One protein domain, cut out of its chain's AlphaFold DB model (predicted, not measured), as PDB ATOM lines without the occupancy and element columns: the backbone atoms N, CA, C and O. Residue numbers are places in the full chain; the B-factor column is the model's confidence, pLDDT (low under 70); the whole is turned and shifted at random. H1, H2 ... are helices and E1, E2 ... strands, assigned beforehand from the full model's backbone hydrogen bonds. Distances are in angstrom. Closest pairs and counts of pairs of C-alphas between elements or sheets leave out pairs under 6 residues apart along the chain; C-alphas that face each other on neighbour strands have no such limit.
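This is residues 4 to 62 of the 62 residues of an uncharacterized protein of Nostoc minutum NIES-26 (UniProt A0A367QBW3). A small three-stranded sheet, E4, E1 and E5, is joined at its rim by two helices, H1 and H2, that meet at a corner, while a separate small hairpin, E2 and E3, lies to one side, with E3 near E1 and E2 near H1. The loop from E1 to E2 reaches to one end of the longest axis at Ser 11. The printed part has 59 residues, in the order E1 E2 E3 E4 H1 H2 E5; the sheet is antiparallel, in the order E4 - E1 - E5, and the class is mixed. It is compact, with a radius of gyration of the C-alphas of 10.6 A and spans of 31 by 23 by 20 A.

E1, residues 4 to 6, is the inner strand, antiparallel to E4, residues 27 to 30, at 169 degrees, with N 4 and O 29 at 2.8 A. E5, residues 58 to 61, is antiparallel to E1 at 157 degrees, with N 5 and O 59 at 2.8 A. E2, residues 17 to 19, and E3, residues 22 to 24, are a hairpin, antiparallel at 152 degrees, with N 17 and O 24 at 2.9 A. The closest C-alphas of E1 and E3, Tyr 6 and Ile 24, are 7.0 A apart. H1, residues 33 to 43, only grazes the three-stranded sheet, with residues 35 to 40; its closest C-alpha to E2 is Val 39, 7.0 A from that of Ile 19. H2, residues 47 to 54, only grazes that sheet too, with residues 49 to 53; the closest C-alphas of H2 and E5, Leu 52 and Ile 58, are 5.7 A apart. H1 and H2 only just touch, and only at the corner, with 3 pairs of C-alphas within 8 A, the closest Ile 43 and Glu 50 at 5.0 A; they run opposite ways at a steep tilt of 63 degrees. E4, H1 H2 and E5 are a split strand-helix-strand unit, two strands running the same way with E1 between them, and its crossover is right-handed. In both helices every O i to N i+4 pair is within hydrogen-bond range.

E1 begins at C-alpha 4, (329.987, 128.785, 195.597), and spans 6.6 A; E2 and E3 each span 6.4 A, and E4 10.1 A. H1 runs 15.5 A from C-alpha 33 at (333.845, 138.016, 190.751), H2 10.1 A, and E5 9.9 A to C-alpha 61 at (336.011, 128.509, 193.569).

The two C-alphas farthest apart, those of Ser 11 and Gln 34, are 31.2 A apart. The printed part has no cut and no long link. Its mean pLDDT is 84.0, and residues 10 to 11 are under 70.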
ATOM      1  N   ILE A   4     330.134 129.201 194.212       89.31
ATOM      2  CA  ILE A   4     329.987 128.785 195.597       89.31
ATOM      3  C   ILE A   4     329.270 127.447 195.601       89.31
ATOM      4  O   ILE A   4     328.159 127.330 195.083       89.31
ATOM      5  N   THR A   5     329.899 126.441 196.188       89.94
ATOM      6  CA  THR A   5     329.298 125.126 196.375       89.94
ATOM      7  C   THR A   5     328.962 124.955 197.838       89.94
ATOM      8  O   THR A   5     329.838 125.102 198.686       89.94
ATOM      9  N   TYR A   6     327.712 124.617 198.136       89.19
ATOM     10  CA  TYR A   6     327.301 124.224 199.478       89.19
ATOM     11  C   TYR A   6     326.944 122.737 199.489       89.19
ATOM     12  O   TYR A   6     325.960 122.311 198.879       89.19
ATOM     13  N   ASN A   7     327.767 121.946 200.171       82.81
ATOM     14  CA  ASN A   7     327.579 120.515 200.344       82.81
ATOM     15  C   ASN A   7     326.840 120.268 201.650       82.81
ATOM     16  O   ASN A   7     327.420 120.409 202.721       82.81
ATOM     17  N   ARG A   8     325.575 119.859 201.557       78.31
ATOM     18  CA  ARG A   8     324.808 119.424 202.722       78.31
ATOM     19  C   ARG A   8     325.062 117.940 202.968       78.31
ATOM     20  O   ARG A   8     324.312 117.105 202.473       78.31
ATOM     21  N   THR A   9     326.152 117.619 203.656       72.56
ATOM     22  CA  THR A   9     326.529 116.227 203.960       72.56
ATOM     23  C   THR A   9     325.827 115.686 205.198       72.56
ATOM     24  O   THR A   9     325.547 114.494 205.255       72.56
ATOM     25  N   ASP A  10     325.473 116.558 206.146       67.75
ATOM     26  CA  ASP A  10     324.981 116.149 207.461       67.75
ATOM     27  C   ASP A  10     323.639 116.793 207.812       67.75
ATOM     28  O   ASP A  10     323.365 117.956 207.501       67.75
ATOM     29  N   SER A  11     322.799 116.052 208.539       68.31
ATOM     30  CA  SER A  11     321.476 116.510 208.989       68.31
ATOM     31  C   SER A  11     321.540 117.704 209.949       68.31
ATOM     32  O   SER A  11     320.548 118.412 210.106       68.31
ATOM     33  N   GLN A  12     322.702 117.935 210.570       70.69
ATOM     34  CA  GLN A  12     322.953 119.031 211.511       70.69
ATOM     35  C   GLN A  12     323.336 120.352 210.822       70.69
ATOM     36  O   GLN A  12     323.356 121.400 211.467       70.69
ATOM     37  N   GLN A  13     323.626 120.335 209.516       73.88
ATOM     38  CA  GLN A  13     323.951 121.548 208.769       73.88
ATOM     39  C   GLN A  13     322.678 122.334 208.406       73.88
ATOM     40  O   GLN A  13     321.634 121.738 208.099       73.88
ATOM     41  N   PRO A  14     322.733 123.679 208.416       78.88
ATOM     42  CA  PRO A  14     321.565 124.516 208.155       78.88
ATOM     43  C   PRO A  14     321.028 124.305 206.731       78.88
ATOM     44  O   PRO A  14     321.778 124.065 205.796       78.88
ATOM     45  N   GLN A  15     319.718 124.407 206.510       83.00
ATOM     46  CA  GLN A  15     319.149 124.166 205.169       83.00
ATOM     47  C   GLN A  15     319.637 125.167 204.110       83.00
ATOM     48  O   GLN A  15     319.658 124.854 202.923       83.00
ATOM     49  N   SER A  16     320.034 126.356 204.546       82.69
ATOM     50  CA  SER A  16     320.647 127.394 203.734       82.69
ATOM     51  C   SER A  16     321.528 128.269 204.613       82.69
ATOM     52  O   SER A  16     321.432 128.252 205.843       82.69
ATOM     53  N   ILE A  17     322.395 129.042 203.975       82.19
ATOM     54  CA  ILE A  17     323.274 129.988 204.648       82.19
ATOM     55  C   ILE A  17     323.007 131.351 204.038       82.19
ATOM     56  O   ILE A  17     322.999 131.502 202.818       82.19
ATOM     57  N   ILE A  18     322.745 132.330 204.892       82.38
ATOM     58  CA  ILE A  18     322.493 133.701 204.471       82.38
ATOM     59  C   ILE A  18     323.803 134.469 204.613       82.38
ATOM     60  O   ILE A  18     324.380 134.532 205.697       82.38
ATOM     61  N   ILE A  19     324.270 135.024 203.502       79.12
ATOM     62  CA  ILE A  19     325.458 135.867 203.414       79.12
ATOM     63  C   ILE A  19     324.974 137.235 202.938       79.12
ATOM     64  O   ILE A  19     324.716 137.422 201.749       79.12
ATOM     65  N   LYS A  20     324.774 138.165 203.884       75.19
ATOM     66  CA  LYS A  20     324.044 139.432 203.669       75.19
ATOM     67  C   LYS A  20     322.705 139.189 202.956       75.19
ATOM     68  O   LYS A  20     321.820 138.571 203.537       75.19
ATOM     69  N   ASP A  21     322.589 139.621 201.702       73.25
ATOM     70  CA  ASP A  21     321.373 139.557 200.883       73.25
ATOM     71  C   ASP A  21     321.334 138.320 199.973       73.25
ATOM     72  O   ASP A  21     320.443 138.173 199.135       73.25
ATOM     73  N   TYR A  22     322.316 137.425 200.103       79.19
ATOM     74  CA  TYR A  22     322.443 136.238 199.273       79.19
ATOM     75  C   TYR A  22     322.185 134.964 200.072       79.19
ATOM     76  O   TYR A  22     322.824 134.699 201.089       79.19
ATOM     77  N   VAL A  23     321.250 134.144 199.590       83.75
ATOM     78  CA  VAL A  23     320.886 132.874 200.221       83.75
ATOM     79  C   VAL A  23     321.542 131.730 199.465       83.75
ATOM     80  O   VAL A  23     321.141 131.392 198.353       83.75
ATOM     81  N   ILE A  24     322.509 131.083 200.104       82.56
ATOM     82  CA  ILE A  24     323.188 129.906 199.569       82.56
ATOM     83  C   ILE A  24     322.417 128.663 199.985       82.56
ATOM     84  O   ILE A  24     322.249 128.375 201.171       82.56
ATOM     85  N   ARG A  25     321.940 127.918 198.991       87.19
ATOM     86  CA  ARG A  25     321.262 126.625 199.160       87.19
ATOM     87  C   ARG A  25     322.185 125.485 198.731       87.19
ATOM     88  O   ARG A  25     323.141 125.754 198.010       87.19
ATOM     89  N   PRO A  26     321.933 124.237 199.153       88.38
ATOM     90  CA  PRO A  26     322.758 123.114 198.737       88.38
ATOM     91  C   PRO A  26     322.858 123.038 197.211       88.38
ATOM     92  O   PRO A  26     321.857 123.236 196.520       88.38
ATOM     93  N   GLY A  27     324.060 122.778 196.702       86.44
ATOM     94  CA  GLY A  27     324.359 122.768 195.270       86.44
ATOM     95  C   GLY A  27     325.365 123.836 194.835       86.44
ATOM     96  O   GLY A  27     326.043 124.454 195.659       86.44
ATOM     97  N   LEU A  28     325.481 124.002 193.516       88.00
ATOM     98  CA  LEU A  28     326.417 124.914 192.858       88.00
ATOM     99  C   LEU A  28     325.729 126.235 192.505       88.00
ATOM    100  O   LEU A  28     324.729 126.249 191.791       88.00
ATOM    101  N   HIS A  29     326.329 127.341 192.929       88.94
ATOM    102  CA  HIS A  29     325.899 128.693 192.591       88.94
ATOM    103  C   HIS A  29     326.986 129.370 191.773       88.94
ATOM    104  O   HIS A  29     328.087 129.588 192.274       88.94
ATOM    105  N   ILE A  30     326.696 129.698 190.516       88.94
ATOM    106  CA  ILE A  30     327.604 130.491 189.683       88.94
ATOM    107  C   ILE A  30     327.393 131.960 190.041       88.94
ATOM    108  O   ILE A  30     326.271 132.460 189.982       88.94
ATOM    109  N   VAL A  31     328.469 132.642 190.418       88.19
ATOM    110  CA  VAL A  31     328.432 134.021 190.913       88.19
ATOM    111  C   VAL A  31     329.418 134.900 190.147       88.19
ATOM    112  O   VAL A  31     330.298 134.422 189.429       88.19
ATOM    113  N   SER A  32     329.276 136.216 190.279       90.31
ATOM    114  CA  SER A  32     330.239 137.167 189.729       90.31
ATOM    115  C   SER A  32     331.512 137.245 190.584       90.31
ATOM    116  O   SER A  32     331.526 136.883 191.763       90.31
ATOM    117  N   HIS A  33     332.594 137.785 190.014       88.88
ATOM    118  CA  HIS A  33     333.845 138.016 190.751       88.88
ATOM    119  C   HIS A  33     333.657 138.994 191.924       88.88
ATOM    120  O   HIS A  33     334.300 138.867 192.963       88.88
ATOM    121  N   GLN A  34     332.743 139.956 191.790       88.88
ATOM    122  CA  GLN A  34     332.418 140.877 192.875       88.88
ATOM    123  C   GLN A  34     331.683 140.159 194.013       88.88
ATOM    124  O   GLN A  34     332.003 140.370 195.180       88.88
ATOM    125  N   GLN A  35     330.743 139.270 193.684       85.69
ATOM    126  CA  GLN A  35     330.014 138.481 194.678       85.69
ATOM    127  C   GLN A  35     330.947 137.539 195.443       85.69
ATOM    128  O   GLN A  35     330.902 137.521 196.671       85.69
ATOM    129  N   ILE A  36     331.843 136.812 194.759       88.31
ATOM    130  CA  ILE A  36     332.769 135.906 195.457       88.31
ATOM    131  C   ILE A  36     333.745 136.668 196.359       88.31
ATOM    132  O   ILE A  36     334.054 136.206 197.455       88.31
ATOM    133  N   ARG A  37     334.186 137.863 195.943       89.50
ATOM    134  CA  ARG A  37     335.034 138.728 196.768       89.50
ATOM    135  C   ARG A  37     334.318 139.158 198.048       89.50
ATOM    136  O   ARG A  37     334.889 139.014 199.123       89.50
ATOM    137  N   LEU A  38     333.072 139.621 197.944       87.75
ATOM    138  CA  LEU A  38     332.275 140.008 199.113       87.75
ATOM    139  C   LEU A  38     332.089 138.836 200.081       87.75
ATOM    140  O   LEU A  38     332.196 139.015 201.289       87.75
ATOM    141  N   VAL A  39     331.850 137.630 199.559       85.81
ATOM    142  CA  VAL A  39     331.719 136.419 200.379       85.81
ATOM    143  C   VAL A  39     333.032 136.099 201.102       85.81
ATOM    144  O   VAL A  39     333.001 135.780 202.286       85.81
ATOM    145  N   ARG A  40     334.189 136.237 200.439       87.62
ATOM    146  CA  ARG A  40     335.509 136.054 201.072       87.62
ATOM    147  C   ARG A  40     335.763 137.058 202.197       87.62
ATOM    148  O   ARG A  40     336.212 136.657 203.264       87.62
ATOM    149  N   GLU A  41     335.439 138.330 201.979       88.88
ATOM    150  CA  GLU A  41     335.537 139.365 203.019       88.88
ATOM    151  C   GLU A  41     334.605 139.040 204.201       88.88
ATOM    152  O   GLU A  41     334.991 139.169 205.357       88.88
ATOM    153  N   GLN A  42     333.394 138.537 203.941       84.44
ATOM    154  CA  GLN A  42     332.464 138.133 205.003       84.44
ATOM    155  C   GLN A  42     332.953 136.936 205.818       84.44
ATOM    156  O   GLN A  42     332.708 136.898 207.020       84.44
ATOM    157  N   ILE A  43     333.619 135.969 205.182       87.00
ATOM    158  CA  ILE A  43     334.172 134.795 205.867       87.00
ATOM    159  C   ILE A  43     335.166 135.218 206.947       87.00
ATOM    160  O   ILE A  43     335.092 134.706 208.054       87.00
ATOM    161  N   GLN A  44     336.020 136.202 206.663       85.50
ATOM    162  CA  GLN A  44     337.016 136.700 207.620       85.50
ATOM    163  C   GLN A  44     336.408 137.399 208.845       85.50
ATOM    164  O   GLN A  44     337.090 137.597 209.843       85.50
ATOM    165  N   HIS A  45     335.140 137.804 208.765       87.31
ATOM    166  CA  HIS A  45     334.437 138.519 209.829       87.31
ATOM    167  C   HIS A  45     333.295 137.700 210.446       87.31
ATOM    168  O   HIS A  45     332.501 138.241 211.216       87.31
ATOM    169  N   ASN A  46     333.158 136.422 210.078       85.75
ATOM    170  CA  ASN A  46     332.084 135.560 210.553       85.75
ATOM    171  C   ASN A  46     332.610 134.149 210.832       85.75
ATOM    172  O   ASN A  46     332.644 133.305 209.935       85.75
ATOM    173  N   ASP A  47     332.919 133.887 212.102       87.06
ATOM    174  CA  ASP A  47     333.479 132.621 212.596       87.06
ATOM    175  C   ASP A  47     332.657 131.397 212.169       87.06
ATOM    176  O   ASP A  47     333.192 130.332 211.865       87.06
ATOM    177  N   LYS A  48     331.326 131.533 212.091       84.50
ATOM    178  CA  LYS A  48     330.448 130.442 211.647       84.50
ATOM    179  C   LYS A  48     330.647 130.143 210.164       84.50
ATOM    180  O   LYS A  48     330.629 128.983 209.759       84.50
ATOM    181  N   LEU A  49     330.792 131.181 209.349       83.00
ATOM    182  CA  LEU A  49     331.012 131.043 207.914       83.00
ATOM    183  C   LEU A  49     332.412 130.485 207.631       83.00
ATOM    184  O   LEU A  49     332.552 129.577 206.813       83.00
ATOM    185  N   GLU A  50     333.419 130.975 208.352       87.88
ATOM    186  CA  GLU A  50     334.788 130.464 208.316       87.88
ATOM    187  C   GLU A  50     334.861 128.993 208.711       87.88
ATOM    188  O   GLU A  50     335.482 128.202 208.000       87.88
ATOM    189  N   TYR A  51     334.166 128.597 209.777       88.12
ATOM    190  CA  TYR A  51     334.076 127.202 210.188       88.12
ATOM    191  C   TYR A  51     333.488 126.320 209.077       88.12
ATOM    192  O   TYR A  51     334.047 125.275 208.749       88.12
ATOM    193  N   LEU A  52     332.394 126.749 208.440       85.75
ATOM    194  CA  LEU A  52     331.753 125.992 207.356       85.75
ATOM    195  C   LEU A  52     332.650 125.871 206.116       85.75
ATOM    196  O   LEU A  52     332.644 124.840 205.444       85.75
ATOM    197  N   VAL A  53     333.446 126.893 205.813       86.94
ATOM    198  CA  VAL A  53     334.427 126.831 204.721       86.94
ATOM    199  C   VAL A  53     335.593 125.914 205.086       86.94
ATOM    200  O   VAL A  53     335.975 125.057 204.292       86.94
ATOM    201  N   SER A  54     336.105 126.034 206.311       86.12
ATOM    202  CA  SER A  54     337.206 125.224 206.845       86.12
ATOM    203  C   SER A  54     336.870 123.731 206.894       86.12
ATOM    204  O   SER A  54     337.716 122.894 206.595       86.12
ATOM    205  N   GLN A  55     335.618 123.386 207.205       85.00
ATOM    206  CA  GLN A  55     335.110 122.010 207.173       85.00
ATOM    207  C   GLN A  55     334.806 121.504 205.749       85.00
ATOM    208  O   GLN A  55     334.351 120.377 205.569       85.00
ATOM    209  N   GLY A  56     335.013 122.327 204.714       84.25
ATOM    210  CA  GLY A  56     334.726 121.975 203.321       84.25
ATOM    211  C   GLY A  56     333.234 121.865 202.988       84.25
ATOM    212  O   GLY A  56     332.884 121.376 201.908       84.25
ATOM    213  N   VAL A  57     332.371 122.326 203.897       85.62
ATOM    214  CA  VAL A  57     330.911 122.363 203.754       85.62
ATOM    215  C   VAL A  57     330.522 123.419 202.723       85.62
ATOM    216  O   VAL A  57     329.716 123.153 201.832       85.62
ATOM    217  N   ILE A  58     331.151 124.595 202.786       87.81
ATOM    218  CA  ILE A  58     331.111 125.591 201.714       87.81
ATOM    219  C   ILE A  58     332.456 125.584 200.992       87.81
ATOM    220  O   ILE A  58     333.506 125.697 201.618       87.81
ATOM    221  N   LYS A  59     332.437 125.518 199.663       89.38
ATOM    222  CA  LYS A  59     333.623 125.725 198.827       89.38
ATOM    223  C   LYS A  59     333.432 126.959 197.963       89.38
ATOM    224  O   LYS A  59     332.415 127.092 197.289       89.38
ATOM    225  N   LEU A  60     334.427 127.836 197.967       87.88
ATOM    226  CA  LEU A  60     334.510 128.974 197.060       87.88
ATOM    227  C   LEU A  60     335.537 128.657 195.978       87.88
ATOM    228  O   LEU A  60     336.688 128.372 196.297       87.88
ATOM    229  N   ASN A  61     335.134 128.728 194.715       85.56
ATOM    230  CA  ASN A  61     336.011 128.509 193.569       85.56
ATOM    231  C   ASN A  61     336.012 129.745 192.674       85.56
ATOM    232  O   ASN A  61     334.940 130.221 192.310       85.56
ATOM    233  N   GLY A  62     337.194 130.193 192.249       70.06
ATOM    234  CA  GLY A  62     337.369 131.378 191.397       70.06
ATOM    235  C   GLY A  62     337.790 132.621 192.156       70.06
ATOM    236  O   GLY A  62     337.433 132.751 193.348       70.06
TER     237      GLY A  62